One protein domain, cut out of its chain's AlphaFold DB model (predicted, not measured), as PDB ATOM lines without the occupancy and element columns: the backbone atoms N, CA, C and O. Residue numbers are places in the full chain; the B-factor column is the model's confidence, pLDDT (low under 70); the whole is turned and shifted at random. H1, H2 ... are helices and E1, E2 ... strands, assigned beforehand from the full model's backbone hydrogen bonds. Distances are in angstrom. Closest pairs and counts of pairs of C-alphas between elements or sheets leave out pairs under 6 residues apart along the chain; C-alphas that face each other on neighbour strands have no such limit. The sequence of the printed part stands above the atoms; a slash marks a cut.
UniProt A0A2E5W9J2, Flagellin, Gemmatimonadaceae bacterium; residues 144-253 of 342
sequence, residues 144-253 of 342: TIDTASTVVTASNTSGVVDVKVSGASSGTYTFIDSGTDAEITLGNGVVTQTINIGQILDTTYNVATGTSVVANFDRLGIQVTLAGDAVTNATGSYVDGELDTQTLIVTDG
ATOM      1  N   THR A 144     172.711 114.961 154.549       76.25
ATOM      2  CA  THR A 144     173.529 115.918 153.796       76.25
ATOM      3  C   THR A 144     172.689 116.684 152.793       76.25
ATOM      4  O   THR A 144     171.692 116.183 152.271       76.25
ATOM      5  N   ILE A 145     173.123 117.898 152.479       76.25
ATOM      6  CA  ILE A 145     172.524 118.688 151.407       76.25
ATOM      7  C   ILE A 145     173.051 118.164 150.075       76.25
ATOM      8  O   ILE A 145     174.263 118.052 149.886       76.25
ATOM      9  N   ASP A 146     172.144 117.846 149.158       78.38
ATOM     10  CA  ASP A 146     172.518 117.437 147.811       78.38
ATOM     11  C   ASP A 146     173.047 118.640 147.020       78.38
ATOM     12  O   ASP A 146     172.497 119.743 147.068       78.38
ATOM     13  N   THR A 147     174.085 118.396 146.229       70.94
ATOM     14  CA  THR A 147     174.627 119.304 145.213       70.94
ATOM     15  C   THR A 147     173.603 119.744 144.162       70.94
ATOM     16  O   THR A 147     173.798 120.781 143.533       70.94
ATOM     17  N   ALA A 148     172.502 119.004 143.989       74.38
ATOM     18  CA  ALA A 148     171.375 119.397 143.142       74.38
ATOM     19  C   ALA A 148     170.499 120.523 143.739       74.38
ATOM     20  O   ALA A 148     169.605 121.026 143.059       74.38
ATOM     21  N   SER A 149     170.735 120.924 144.995       78.00
ATOM     22  CA  SER A 149     170.003 122.011 145.655       78.00
ATOM     23  C   SER A 149     170.258 123.346 144.961       78.00
ATOM     24  O   SER A 149     171.375 123.874 144.995       78.00
ATOM     25  N   THR A 150     169.213 123.937 144.381       77.25
ATOM     26  CA  THR A 150     169.356 125.177 143.611       77.25
ATOM     27  C   THR A 150     169.805 126.348 144.482       77.25
ATOM     28  O   THR A 150     170.543 127.198 143.996       77.25
ATOM     29  N   VAL A 151     169.466 126.336 145.776       71.94
ATOM     30  CA  VAL A 151     169.872 127.354 146.766       71.94
ATOM     31  C   VAL A 151     171.383 127.456 146.926       71.94
ATOM     32  O   VAL A 151     171.932 128.547 147.046       71.94
ATOM     33  N   VAL A 152     172.073 126.317 146.881       68.38
ATOM     34  CA  VAL A 152     173.532 126.267 147.019       68.38
ATOM     35  C   VAL A 152     174.200 126.691 145.710       68.38
ATOM     36  O   VAL A 152     175.209 127.389 145.721       68.38
ATOM     37  N   THR A 153     173.613 126.329 144.565       64.44
ATOM     38  CA  THR A 153     174.155 126.689 143.242       64.44
ATOM     39  C   THR A 153     173.868 128.135 142.821       64.44
ATOM     40  O   THR A 153     174.624 128.695 142.031       64.44
ATOM     41  N   ALA A 154     172.806 128.750 143.351       61.09
ATOM     42  CA  ALA A 154     172.396 130.125 143.063       61.09
ATOM     43  C   ALA A 154     172.977 131.155 144.051       61.09
ATOM     44  O   ALA A 154     172.610 132.325 143.981       61.09
ATOM     45  N   SER A 155     173.905 130.746 144.928       65.06
ATOM     46  CA  SER A 155     174.527 131.581 145.975       65.06
ATOM     47  C   SER A 155     175.059 132.936 145.464       65.06
ATOM     48  O   SER A 155     174.936 133.947 146.155       65.06
ATOM     49  N   ASN A 156     175.537 132.999 144.213       63.25
ATOM     50  CA  ASN A 156     175.996 134.240 143.570       63.25
ATOM     51  C   ASN A 156     174.897 135.313 143.430       63.25
ATOM     52  O   ASN A 156     175.211 136.493 143.291       63.25
ATOM     53  N   THR A 157     173.628 134.909 143.395       67.06
ATOM     54  CA  THR A 157     172.469 135.791 143.190       67.06
ATOM     55  C   THR A 157     171.594 135.851 144.441       67.06
ATOM     56  O   THR A 157     171.130 136.926 144.790       67.06
ATOM     57  N   SER A 158     171.447 134.739 145.171       72.00
ATOM     58  CA  SER A 158     170.651 134.683 146.404       72.00
ATOM     59  C   SER A 158     171.396 135.082 147.677       72.00
ATOM     60  O   SER A 158     170.768 135.261 148.715       72.00
ATOM     61  N   GLY A 159     172.729 135.184 147.655       75.25
ATOM     62  CA  GLY A 159     173.520 135.567 148.830       75.25
ATOM     63  C   GLY A 159     173.486 134.560 149.987       75.25
ATOM     64  O   GLY A 159     173.819 134.910 151.120       75.25
ATOM     65  N   VAL A 160     173.091 133.307 149.730       82.12
ATOM     66  CA  VAL A 160     173.143 132.228 150.728       82.12
ATOM     67  C   VAL A 160     174.581 131.754 150.895       82.12
ATOM     68  O   VAL A 160     175.184 131.255 149.949       82.12
ATOM     69  N   VAL A 161     175.125 131.893 152.103       77.69
ATOM     70  CA  VAL A 161     176.528 131.569 152.422       77.69
ATOM     71  C   VAL A 161     176.690 130.155 152.956       77.69
ATOM     72  O   VAL A 161     177.627 129.454 152.586       77.69
ATOM     73  N   ASP A 162     175.799 129.737 153.849       76.88
ATOM     74  CA  ASP A 162     175.836 128.403 154.443       76.88
ATOM     75  C   ASP A 162     174.413 127.935 154.719       76.88
ATOM     76  O   ASP A 162     173.528 128.729 155.054       76.88
ATOM     77  N   VAL A 163     174.208 126.629 154.604       80.44
ATOM     78  CA  VAL A 163     172.963 125.976 154.988       80.44
ATOM     79  C   VAL A 163     173.330 124.820 155.903       80.44
ATOM     80  O   VAL A 163     174.079 123.920 155.526       80.44
ATOM     81  N   LYS A 164     172.802 124.849 157.123       77.75
ATOM     82  CA  LYS A 164     172.986 123.787 158.107       77.75
ATOM     83  C   LYS A 164     171.704 122.988 158.247       77.75
ATOM     84  O   LYS A 164     170.615 123.548 158.343       77.75
ATOM     85  N   VAL A 165     171.857 121.672 158.319       78.31
ATOM     86  CA  VAL A 165     170.767 120.732 158.577       78.31
ATOM     87  C   VAL A 165     170.984 120.115 159.954       78.31
ATOM     88  O   VAL A 165     171.989 119.449 160.185       78.31
ATOM     89  N   SER A 166     170.045 120.348 160.865       71.94
ATOM     90  CA  SER A 166     170.033 119.861 162.245       71.94
ATOM     91  C   SER A 166     168.618 119.391 162.586       71.94
ATOM     92  O   SER A 166     167.830 120.141 163.160       71.94
ATOM     93  N   GLY A 167     168.260 118.167 162.186       68.12
ATOM     94  CA  GLY A 167     166.913 117.628 162.422       68.12
ATOM     95  C   GLY A 167     165.986 117.583 161.202       68.12
ATOM     96  O   GLY A 167     164.797 117.318 161.368       68.12
ATOM     97  N   ALA A 168     166.469 117.936 160.004       74.69
ATOM     98  CA  ALA A 168     165.629 117.955 158.808       74.69
ATOM     99  C   ALA A 168     165.488 116.550 158.227       74.69
ATOM    100  O   ALA A 168     166.497 115.897 157.957       74.69
ATOM    101  N   SER A 169     164.251 116.110 157.976       76.56
ATOM    102  CA  SER A 169     164.006 114.863 157.250       76.56
ATOM    103  C   SER A 169     164.544 114.956 155.825       76.56
ATOM    104  O   SER A 169     164.598 116.042 155.242       76.56
ATOM    105  N   SER A 170     164.861 113.818 155.210       79.75
ATOM    106  CA  SER A 170     165.093 113.817 153.771       79.75
ATOM    107  C   SER A 170     163.863 114.309 153.016       79.75
ATOM    108  O   SER A 170     162.711 114.118 153.426       79.75
ATOM    109  N   GLY A 171     164.117 115.014 151.924       83.94
ATOM    110  CA  GLY A 171     163.076 115.634 151.130       83.94
ATOM    111  C   GLY A 171     163.525 116.924 150.472       83.94
ATOM    112  O   GLY A 171     164.612 117.455 150.709       83.94
ATOM    113  N   THR A 172     162.647 117.429 149.617       86.88
ATOM    114  CA  THR A 172     162.835 118.709 148.946       86.88
ATOM    115  C   THR A 172     162.095 119.787 149.719       86.88
ATOM    116  O   THR A 172     160.873 119.746 149.858       86.88
ATOM    117  N   TYR A 173     162.850 120.760 150.203       87.75
ATOM    118  CA  TYR A 173     162.351 121.967 150.831       87.75
ATOM    119  C   TYR A 173     162.343 123.078 149.790       87.75
ATOM    120  O   TYR A 173     163.330 123.278 149.087       87.75
ATOM    121  N   THR A 174     161.228 123.781 149.667       89.88
ATOM    122  CA  THR A 174     161.058 124.885 148.721       89.88
ATOM    123  C   THR A 174     160.949 126.180 149.505       89.88
ATOM    124  O   THR A 174     160.191 126.250 150.479       89.88
ATOM    125  N   PHE A 175     161.728 127.174 149.096       88.94
ATOM    126  CA  PHE A 175     161.636 128.533 149.602       88.94
ATOM    127  C   PHE A 175     160.477 129.260 148.915       88.94
ATOM    128  O   PHE A 175     160.242 129.098 147.717       88.94
ATOM    129  N   ILE A 176     159.742 130.030 149.707       89.50
ATOM    130  CA  ILE A 176     158.747 131.004 149.275       89.50
ATOM    131  C   ILE A 176     159.180 132.313 149.928       89.50
ATOM    132  O   ILE A 176     159.178 132.421 151.154       89.50
ATOM    133  N   ASP A 177     159.590 133.257 149.103       89.38
ATOM    134  CA  ASP A 177     160.185 134.530 149.500       89.38
ATOM    135  C   ASP A 177     159.588 135.577 148.561       89.38
ATOM    136  O   ASP A 177     159.917 135.603 147.377       89.38
ATOM    137  N   SER A 178     158.589 136.333 149.026       86.75
ATOM    138  CA  SER A 178     157.919 137.299 148.150       86.75
ATOM    139  C   SER A 178     158.611 138.640 148.301       86.75
ATOM    140  O   SER A 178     158.753 139.147 149.402       86.75
ATOM    141  N   GLY A 179     158.987 139.277 147.195       85.31
ATOM    142  CA  GLY A 179     159.666 140.568 147.296       85.31
ATOM    143  C   GLY A 179     158.864 141.599 148.103       85.31
ATOM    144  O   GLY A 179     157.672 141.804 147.853       85.31
ATOM    145  N   THR A 180     159.553 142.307 149.000       83.31
ATOM    146  CA  THR A 180     159.089 143.427 149.844       83.31
ATOM    147  C   THR A 180     158.205 143.074 151.041       83.31
ATOM    148  O   THR A 180     157.680 143.990 151.683       83.31
ATOM    149  N   ASP A 181     158.041 141.793 151.374       88.62
ATOM    150  CA  ASP A 181     157.346 141.375 152.598       88.62
ATOM    151  C   ASP A 181     158.295 141.157 153.792       88.62
ATOM    152  O   ASP A 181     157.842 141.192 154.941       88.62
ATOM    153  N   ALA A 182     159.608 141.061 153.538       87.62
ATOM    154  CA  ALA A 182     160.643 140.760 154.521       87.62
ATOM    155  C   ALA A 182     160.430 139.428 155.268       87.62
ATOM    156  O   ALA A 182     160.839 139.282 156.433       87.62
ATOM    157  N   GLU A 183     159.778 138.464 154.621       89.88
ATOM    158  CA  GLU A 183     159.447 137.156 155.164       89.88
ATOM    159  C   GLU A 183     159.974 136.032 154.274       89.88
ATOM    160  O   GLU A 183     159.611 135.883 153.115       89.88
ATOM    161  N   ILE A 184     160.752 135.130 154.874       90.38
ATOM    162  CA  ILE A 184     161.173 133.904 154.198       90.38
ATOM    163  C   ILE A 184     160.366 132.749 154.764       90.38
ATOM    164  O   ILE A 184     160.394 132.471 155.967       90.38
ATOM    165  N   THR A 185     159.680 132.028 153.886       89.88
ATOM    166  CA  THR A 185     159.008 130.777 154.214       89.88
ATOM    167  C   THR A 185     159.760 129.602 153.610       89.88
ATOM    168  O   THR A 185     160.098 129.599 152.433       89.88
ATOM    169  N   LEU A 186     159.984 128.559 154.401       90.56
ATOM    170  CA  LEU A 186     160.522 127.285 153.931       90.56
ATOM    171  C   LEU A 186     159.486 126.190 154.155       90.56
ATOM    172  O   LEU A 186     158.795 126.200 155.174       90.56
ATOM    173  N   GLY A 187     159.380 125.215 153.254       88.69
ATOM    174  CA  GLY A 187     158.557 124.039 153.523       88.69
ATOM    175  C   GLY A 187     158.802 122.845 152.616       88.69
ATOM    176  O   GLY A 187     159.274 122.987 151.496       88.69
ATOM    177  N   ASN A 188     158.443 121.659 153.102       83.00
ATOM    178  CA  ASN A 188     158.586 120.376 152.397       83.00
ATOM    179  C   ASN A 188     157.252 119.837 151.834       83.00
ATOM    180  O   ASN A 188     157.089 118.636 151.630       83.00
ATOM    181  N   GLY A 189     156.252 120.710 151.666       79.75
ATOM    182  CA  GLY A 189     154.896 120.352 151.225       79.75
ATOM    183  C   GLY A 189     153.965 119.813 152.323       79.75
ATOM    184  O   GLY A 189     152.753 119.799 152.123       79.75
ATOM    185  N   VAL A 190     154.494 119.428 153.491       80.69
ATOM    186  CA  VAL A 190     153.702 118.995 154.663       80.69
ATOM    187  C   VAL A 190     153.793 120.018 155.791       80.69
ATOM    188  O   VAL A 190     152.797 120.373 156.419       80.69
ATOM    189  N   VAL A 191     155.004 120.507 156.040       82.19
ATOM    190  CA  VAL A 191     155.343 121.431 157.113       82.19
ATOM    191  C   VAL A 191     155.980 122.666 156.481       82.19
ATOM    192  O   VAL A 191     156.898 122.553 155.674       82.19
ATOM    193  N   THR A 192     155.494 123.851 156.850       90.06
ATOM    194  CA  THR A 192     156.061 125.152 156.447       90.06
ATOM    195  C   THR A 192     156.478 125.989 157.657       90.06
ATOM    196  O   THR A 192     155.875 125.883 158.717       90.06
ATOM    197  N   GLN A 193     157.491 126.832 157.567       89.56
ATOM    198  CA  GLN A 193     157.805 127.794 158.622       89.56
ATOM    199  C   GLN A 193     158.190 129.116 157.986       89.56
ATOM    200  O   GLN A 193     159.031 129.135 157.094       89.56
ATOM    201  N   THR A 194     157.580 130.192 158.470       90.50
ATOM    202  CA  THR A 194     157.846 131.566 158.041       90.50
ATOM    203  C   THR A 194     158.664 132.276 159.109       90.50
ATOM    204  O   THR A 194     158.375 132.152 160.302       90.50
ATOM    205  N   ILE A 195     159.693 132.999 158.682       89.62
ATOM    206  CA  ILE A 195     160.563 133.808 159.530       89.62
ATOM    207  C   ILE A 195     160.528 135.232 158.997       89.62
ATOM    208  O   ILE A 195     160.809 135.459 157.824       89.62
ATOM    209  N   ASN A 196     160.227 136.185 159.874       88.25
ATOM    210  CA  ASN A 196     160.313 137.599 159.546       88.25
ATOM    211  C   ASN A 196     161.741 138.099 159.808       88.25
ATOM    212  O   ASN A 196     162.247 137.987 160.928       88.25
ATOM    213  N   ILE A 197     162.385 138.639 158.776       85.19
ATOM    214  CA  ILE A 197     163.760 139.157 158.814       85.19
ATOM    215  C   ILE A 197     163.823 140.685 158.660       85.19
ATOM    216  O   ILE A 197     164.909 141.267 158.661       85.19
ATOM    217  N   GLY A 198     162.673 141.364 158.616       82.56
ATOM    218  CA  GLY A 198     162.575 142.797 158.319       82.56
ATOM    219  C   GLY A 198     163.266 143.730 159.311       82.56
ATOM    220  O   GLY A 198     163.590 144.856 158.958       82.56
ATOM    221  N   GLN A 199     163.553 143.281 160.537       78.88
ATOM    222  CA  GLN A 199     164.316 144.084 161.505       78.88
ATOM    223  C   GLN A 199     165.812 144.184 161.181       78.88
ATOM    224  O   GLN A 199     166.499 145.031 161.751       78.88
ATOM    225  N   ILE A 200     166.318 143.297 160.323       76.06
ATOM    226  CA  ILE A 200     167.746 143.175 160.013       76.06
ATOM    227  C   ILE A 200     168.036 143.585 158.561       76.06
ATOM    228  O   ILE A 200     169.184 143.870 158.216       76.06
ATOM    229  N   LEU A 201     166.999 143.658 157.724       82.06
ATOM    230  CA  LEU A 201     167.086 144.213 156.381       82.06
ATOM    231  C   LEU A 201     167.158 145.748 156.432       82.06
ATOM    232  O   LEU A 201     166.529 146.397 157.268       82.06
ATOM    233  N   ASP A 202     167.931 146.337 155.522       83.00
ATOM    234  CA  ASP A 202     167.912 147.783 155.288       83.00
ATOM    235  C   ASP A 202     166.573 148.199 154.643       83.00
ATOM    236  O   ASP A 202     165.802 147.383 154.148       83.00
ATOM    237  N   THR A 203     166.317 149.498 154.578       78.69
ATOM    238  CA  THR A 203     165.228 150.179 153.866       78.69
ATOM    239  C   THR A 203     165.033 149.759 152.402       78.69
ATOM    240  O   THR A 203     163.974 150.023 151.838       78.69
ATOM    241  N   THR A 204     166.029 149.106 151.793       80.94
ATOM    242  CA  THR A 204     165.970 148.538 150.432       80.94
ATOM    243  C   THR A 204     165.640 147.035 150.430       80.94
ATOM    244  O   THR A 204     165.644 146.419 149.377       80.94
ATOM    245  N   TYR A 205     165.327 146.445 151.588       82.81
ATOM    246  CA  TYR A 205     165.075 145.011 151.780       82.81
ATOM    247  C   TYR A 205     166.284 144.106 151.469       82.81
ATOM    248  O   TYR A 205     166.141 142.948 151.090       82.81
ATOM    249  N   ASN A 206     167.496 144.623 151.690       85.12
ATOM    250  CA  ASN A 206     168.749 143.881 151.527       85.12
ATOM    251  C   ASN A 206     169.379 143.610 152.892       85.12
ATOM    252  O   ASN A 206     169.260 144.440 153.800       85.12
ATOM    253  N   VAL A 207     170.113 142.503 153.035       82.75
ATOM    254  CA  VAL A 207     170.995 142.347 154.204       82.75
ATOM    255  C   VAL A 207     172.079 143.424 154.129       82.75
ATOM    256  O   VAL A 207     172.687 143.637 153.078       82.75
ATOM    257  N   ALA A 208     172.292 144.138 155.235       82.75
ATOM    258  CA  ALA A 208     173.220 145.262 155.271       82.75
ATOM    259  C   ALA A 208     174.655 144.851 154.884       82.75
ATOM    260  O   ALA A 208     175.121 143.751 155.183       82.75
ATOM    261  N   THR A 209     175.382 145.764 154.237       82.44
ATOM    262  CA  THR A 209     176.771 145.534 153.821       82.44
ATOM    263  C   THR A 209     177.639 145.131 155.017       82.44
ATOM    264  O   THR A 209     177.677 145.817 156.040       82.44
ATOM    265  N   GLY A 210     178.357 144.020 154.877       78.94
ATOM    266  CA  GLY A 210     179.250 143.471 155.893       78.94
ATOM    267  C   GLY A 210     178.558 142.706 157.026       78.94
ATOM    268  O   GLY A 210     179.252 142.281 157.951       78.94
ATOM    269  N   THR A 211     177.236 142.504 156.985       83.44
ATOM    270  CA  THR A 211     176.504 141.703 157.981       83.44
ATOM    271  C   THR A 211     175.920 140.427 157.376       83.44
ATOM    272  O   THR A 211     175.712 140.314 156.171       83.44
ATOM    273  N   SER A 212     175.672 139.431 158.228       85.44
ATOM    274  CA  SER A 212     174.959 138.207 157.856       85.44
ATOM    275  C   SER A 212     173.794 137.961 158.807       85.44
ATOM    276  O   SER A 212     173.817 138.384 159.966       85.44
ATOM    277  N   VAL A 213     172.767 137.292 158.299       86.00
ATOM    278  CA  VAL A 213     171.538 136.949 159.009       86.00
ATOM    279  C   VAL A 213     171.374 135.445 158.982       86.00
ATOM    280  O   VAL A 213     171.472 134.823 157.930       86.00
ATOM    281  N   VAL A 214     171.095 134.856 160.140       86.94
ATOM    282  CA  VAL A 214     170.765 133.435 160.237       86.94
ATOM    283  C   VAL A 214     169.250 133.302 160.338       86.94
ATOM    284  O   VAL A 214     168.654 133.661 161.351       86.94
ATOM    285  N   ALA A 215     168.631 132.774 159.287       87.19
ATOM    286  CA  ALA A 215     167.237 132.359 159.284       87.19
ATOM    287  C   ALA A 215     167.147 130.929 159.838       87.19
ATOM    288  O   ALA A 215     167.608 129.974 159.210       87.19
ATOM    289  N   ASN A 216     166.595 130.784 161.046       88.31
ATOM    290  CA  ASN A 216     166.498 129.501 161.738       88.31
ATOM    291  C   ASN A 216     165.099 128.875 161.630       88.31
ATOM    292  O   ASN A 216     164.169 129.254 162.347       88.31
ATOM    293  N   PHE A 217     164.959 127.884 160.753       87.00
ATOM    294  CA  PHE A 217     163.743 127.099 160.578       87.00
ATOM    295  C   PHE A 217     163.723 125.904 161.542       87.00
ATOM    296  O   PHE A 217     163.769 124.746 161.121       87.00
ATOM    297  N   ASP A 218     163.630 126.185 162.847       81.50
ATOM    298  CA  ASP A 218     163.635 125.180 163.924       81.50
ATOM    299  C   ASP A 218     162.631 124.037 163.720       81.50
ATOM    300  O   ASP A 218     162.919 122.884 164.035       81.50
ATOM    301  N   ARG A 219     161.445 124.325 163.166       80.50
ATOM    302  CA  ARG A 219     160.399 123.313 162.940       80.50
ATOM    303  C   ARG A 219     160.775 122.321 161.843       80.50
ATOM    304  O   ARG A 219     160.249 121.213 161.815       80.50
ATOM    305  N   LEU A 220     161.626 122.751 160.919       82.06
ATOM    306  CA  LEU A 220     162.105 121.965 159.786       82.06
ATOM    307  C   LEU A 220     163.527 121.442 160.020       82.06
ATOM    308  O   LEU A 220     163.991 120.649 159.211       82.06
ATOM    309  N   GLY A 221     164.205 121.877 161.090       78.19
ATOM    310  CA  GLY A 221     165.586 121.513 161.396       78.19
ATOM    311  C   GLY A 221     166.606 122.102 160.419       78.19
ATOM    312  O   GLY A 221     167.622 121.466 160.146       78.19
ATOM    313  N   ILE A 222     166.337 123.276 159.837       85.69
ATOM    314  CA  ILE A 222     167.196 123.893 158.812       85.69
ATOM    315  C   ILE A 222     167.575 125.307 159.235       85.69
ATOM    316  O   ILE A 222     166.720 126.096 159.618       85.69
ATOM    317  N   GLN A 223     168.849 125.655 159.110       86.38
ATOM    318  CA  GLN A 223     169.338 127.020 159.281       86.38
ATOM    319  C   GLN A 223     169.972 127.495 157.986       86.38
ATOM    320  O   GLN A 223     170.797 126.797 157.402       86.38
ATOM    321  N   VAL A 224     169.613 128.697 157.556       87.38
ATOM    322  CA  VAL A 224     170.147 129.325 156.349       87.38
ATOM    323  C   VAL A 224     170.838 130.608 156.758       87.38
ATOM    324  O   VAL A 224     170.252 131.435 157.451       87.38
ATOM    325  N   THR A 225     172.088 130.773 156.347       86.56
ATOM    326  CA  THR A 225     172.842 132.006 156.570       86.56
ATOM    327  C   THR A 225     172.847 132.824 155.291       86.56
ATOM    328  O   THR A 225     173.328 132.371 154.254       86.56
ATOM    329  N   LEU A 226     172.312 134.030 155.388       86.44
ATOM    330  CA  LEU A 226     172.156 135.010 154.324       86.44
ATOM    331  C   LEU A 226     173.192 136.103 154.556       86.44
ATOM    332  O   LEU A 226     173.369 136.543 155.691       86.44
ATOM    333  N   ALA A 227     173.881 136.549 153.518       85.38
ATOM    334  CA  ALA A 227     174.867 137.614 153.634       85.38
ATOM    335  C   ALA A 227     174.472 138.858 152.855       85.38
ATOM    336  O   ALA A 227     173.841 138.775 151.806       85.38
ATOM    337  N   GLY A 228     174.888 140.011 153.373       83.31
ATOM    338  CA  GLY A 228     174.924 141.251 152.618       83.31
ATOM    339  C   GLY A 228     176.188 141.369 151.769       83.31
ATOM    340  O   GLY A 228     177.084 140.521 151.805       83.31
ATOM    341  N   ASP A 229     176.279 142.468 151.028       78.56
ATOM    342  CA  ASP A 229     177.456 142.787 150.222       78.56
ATOM    343  C   ASP A 229     178.741 142.848 151.075       78.56
ATOM    344  O   ASP A 229     178.714 143.225 152.248       78.56
ATOM    345  N   ALA A 230     179.880 142.483 150.485       73.56
ATOM    346  CA  ALA A 230     181.205 142.474 151.115       73.56
ATOM    347  C   ALA A 230     181.367 141.606 152.388       73.56
ATOM    348  O   ALA A 230     182.313 141.808 153.158       73.56
ATOM    349  N   VAL A 231     180.503 140.614 152.615       75.19
ATOM    350  CA  VAL A 231     180.728 139.577 153.637       75.19
ATOM    351  C   VAL A 231     181.746 138.554 153.134       75.19
ATOM    352  O   VAL A 231     181.705 138.111 151.986       75.19
ATOM    353  N   THR A 232     182.674 138.148 153.999       64.56
ATOM    354  CA  THR A 232     183.664 137.115 153.671       64.56
ATOM    355  C   THR A 232     182.950 135.810 153.290       64.56
ATOM    356  O   THR A 232     182.144 135.305 154.066       64.56
ATOM    357  N   ASN A 233     183.254 135.272 152.101       63.69
ATOM    358  CA  ASN A 233     182.685 134.037 151.515       63.69
ATOM    359  C   ASN A 233     181.254 134.117 150.992       63.69
ATOM    360  O   ASN A 233     180.734 133.120 150.493       63.69
ATOM    361  N   ALA A 234     180.651 135.299 151.020       68.44
ATOM    362  CA  ALA A 234     179.470 135.559 150.224       68.44
ATOM    363  C   ALA A 234     179.896 135.818 148.776       68.44
ATOM    364  O   ALA A 234     180.726 136.684 148.497       68.44
ATOM    365  N   THR A 235     179.357 135.036 147.844       68.25
ATOM    366  CA  THR A 235     179.524 135.279 146.404       68.25
ATOM    367  C   THR A 235     178.474 136.244 145.850       68.25
ATOM    368  O   THR A 235     178.635 136.732 144.733       68.25
ATOM    369  N   GLY A 236     177.442 136.555 146.639       75.81
ATOM    370  CA  GLY A 236     176.382 137.510 146.332       75.81
ATOM    371  C   GLY A 236     175.819 138.156 147.599       75.81
ATOM    372  O   GLY A 236     176.193 137.784 148.710       75.81
ATOM    373  N   SER A 237     174.915 139.117 147.426       82.62
ATOM    374  CA  SER A 237     174.165 139.750 148.515       82.62
ATOM    375  C   SER A 237     172.718 139.291 148.450       82.62
ATOM    376  O   SER A 237     172.125 139.324 147.376       82.62
ATOM    377  N   TYR A 238     172.139 138.921 149.588       86.50
ATOM    378  CA  TYR A 238     170.719 138.617 149.677       86.50
ATOM    379  C   TYR A 238     169.888 139.889 149.502       86.50
ATOM    380  O   TYR A 238     170.169 140.925 150.121       86.50
ATOM    381  N   VAL A 239     168.846 139.758 148.687       87.19
ATOM    382  CA  VAL A 239     167.768 140.723 148.486       87.19
ATOM    383  C   VAL A 239     166.457 139.968 148.662       87.19
ATOM    384  O   VAL A 239     166.323 138.842 148.183       87.19
ATOM    385  N   ASP A 240     165.509 140.581 149.360       86.50
ATOM    386  CA  ASP A 240     164.178 140.018 149.583       86.50
ATOM    387  C   ASP A 240     163.468 139.696 148.259       86.50
ATOM    388  O   ASP A 240     163.355 140.552 147.374       86.50
ATOM    389  N   GLY A 241     163.003 138.458 148.121       84.62
ATOM    390  CA  GLY A 241     162.421 137.903 146.900       84.62
ATOM    391  C   GLY A 241     163.363 137.040 146.050       84.62
ATOM    392  O   GLY A 241     162.894 136.337 145.153       84.62
ATOM    393  N   GLU A 242     164.679 137.053 146.287       85.88
ATOM    394  CA  GLU A 242     165.642 136.297 145.466       85.88
ATOM    395  C   GLU A 242     165.642 134.789 145.757       85.88
ATOM    396  O   GLU A 242     166.114 133.997 144.932       85.88
ATOM    397  N   LEU A 243     165.119 134.353 146.909       84.62
ATOM    398  CA  LEU A 243     164.999 132.930 147.232       84.62
ATOM    399  C   LEU A 243     163.726 132.287 146.688       84.62
ATOM    400  O   LEU A 243     163.563 131.074 146.856       84.62
ATOM    401  N   ASP A 244     162.850 133.041 146.017       87.06
ATOM    402  CA  ASP A 244     161.591 132.489 145.536       87.06
ATOM    403  C   ASP A 244     161.828 131.291 144.613       87.06
ATOM    404  O   ASP A 244     162.712 131.292 143.750       87.06
ATOM    405  N   THR A 245     161.034 130.239 144.800       82.56
ATOM    406  CA  THR A 245     161.103 128.963 144.066       82.56
ATOM    407  C   THR A 245     162.407 128.171 144.203       82.56
ATOM    408  O   THR A 245     162.517 127.077 143.636       82.56
ATOM    409  N   GLN A 246     163.393 128.655 144.964       87.00
ATOM    410  CA  GLN A 246     164.624 127.906 145.166       87.00
ATOM    411  C   GLN A 246     164.370 126.671 146.035       87.00
ATOM    412  O   GLN A 246     163.516 126.654 146.924       87.00
ATOM    413  N   THR A 247     165.118 125.604 145.769       86.75
ATOM    414  CA  THR A 247     164.969 124.311 146.433       86.75
ATOM    415  C   THR A 247     166.233 123.922 147.181       86.75
ATOM    416  O   THR A 247     167.361 124.096 146.709       86.75
ATOM    417  N   LEU A 248     166.026 123.354 148.361       85.31
ATOM    418  CA  LEU A 248     167.029 122.678 149.157       85.31
ATOM    419  C   LEU A 248     166.650 121.203 149.233       85.31
ATOM    420  O   LEU A 248     165.585 120.847 149.729       85.31
ATOM    421  N   ILE A 249     167.522 120.344 148.731       83.69
ATOM    422  CA  ILE A 249     167.319 118.903 148.725       83.69
ATOM    423  C   ILE A 249     168.166 118.326 149.850       83.69
ATOM    424  O   ILE A 249     169.396 118.340 149.797       83.69
ATOM    425  N   VAL A 250     167.493 117.823 150.878       82.75
ATOM    426  CA  VAL A 250     168.127 117.074 151.959       82.75
ATOM    427  C   VAL A 250     168.056 115.598 151.593       82.75
ATOM    428  O   VAL A 250     166.970 115.054 151.389       82.75
ATOM    429  N   THR A 251     169.212 114.955 151.480       77.06
ATOM    430  CA  THR A 251     169.313 113.518 151.201       77.06
ATOM    431  C   THR A 251     169.592 112.769 152.494       77.06
ATOM    432  O   THR A 251     170.364 113.248 153.330       77.06
ATOM    433  N   ASP A 252     168.986 111.588 152.641       70.75
ATOM    434  CA  ASP A 252     169.311 110.678 153.738       70.75
ATOM    435  C   ASP A 252     170.792 110.307 153.654       70.75
ATOM    436  O   ASP A 252     171.246 109.681 152.691       70.75
ATOM    437  N   GLY A 253     171.555 110.720 154.660       67.38
ATOM    438  CA  GLY A 253     172.934 110.283 154.803       67.38
ATOM    439  C   GLY A 253     173.026 108.998 155.615       67.38
ATOM    440  O   GLY A 253     172.057 108.509 156.195       67.38
TER     441      GLY A 253
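AT A GLANCE: This is residues 144 to 253 of the 342 residues of the protein "Flagellin" of Gemmatimonadaceae bacterium (UniProt A0A2E5W9J2). Look for a sandwich of two sheets face to face, E4 E3 E2 E7 and E1 E6 E5, with their strands crossed at 38 degrees. Along one side the edge strands E4 and E5 come near each other; along the other, the short helix H1 sits by the edges E1 and E7, with H2 next to it, and two long links, residues 197 to 211 and 228 to 246, leave from one end of the sandwich. The printed part has 110 residues with two named helices and seven named strands, in the order H1 H2 E1 E2 E3 E4 E5 E6 E7; both sheets are antiparallel. The class is mostly strand, with 48 residues, under half, in named elements. The whole is compact, with a radius of gyration of the C-alphas of 12.8 A and spans of 37 by 25 by 20 A.

IN THESE COORDINATES: Find C-alpha 150 at (169.356, 125.177, 143.611); there H1 begins, residues 150 to 153, and H2 follows at 155 to 158. E1 takes residues 160 to 165, 14.1 A long. E2, residues 171 to 177, begins at C-alpha 171 (163.076, 115.634, 151.130) and runs 19.2 A. Then come E3, residues 183 to 187, and E4, residues 192 to 196. E5, residues 212 to 217, runs 16.0 A, and E6, residues 222 to 227, 16.6 A. E7, residues 247 to 251, ends at C-alpha 251 (169.313, 113.518, 151.201).

HOW THE PARTS SIT: Start with E2, E3 and E4, a meander, each strand the antiparallel neighbour of the one before: N 176 and O 185 are 2.8 A apart, N 186 and O 193 2.9 A. The pairing of E2 is staggered, with E7 over residues 171 to 174, where N 173 and O 248 are 2.8 A apart, and with E3 over 174 to 177. In the other sheet E6 is the inner strand, with N 161 and O 225 of E1 and E6 2.8 A apart, and N 215 and O 224 of the hairpin E5 and E6 2.8 A apart. Between the sheets, the closest C-alphas of E4 and E5 are those of Gln 193 and Phe 217, 6.3 A apart. H1 only grazes both sheets; its closest C-alphas to E7 are Thr 150 and Thr 247, 5.3 A apart. H2 only grazes the sheet E1 E6 E5. Both helices are too short for an O i to N i+4 pair; the single O i to N i+3 pair is within range in H1 but not in H2.

THE WHOLE: The two C-alphas farthest apart, those of Thr 203 and Gly 253, are 40.6 A apart. The printed part has no cut; the links E4 to E5 and E6 to E7 are long. The mean pLDDT of the printed part is 80.9, and residues 152 to 157, 167, 232 to 235 and 253 are under 70.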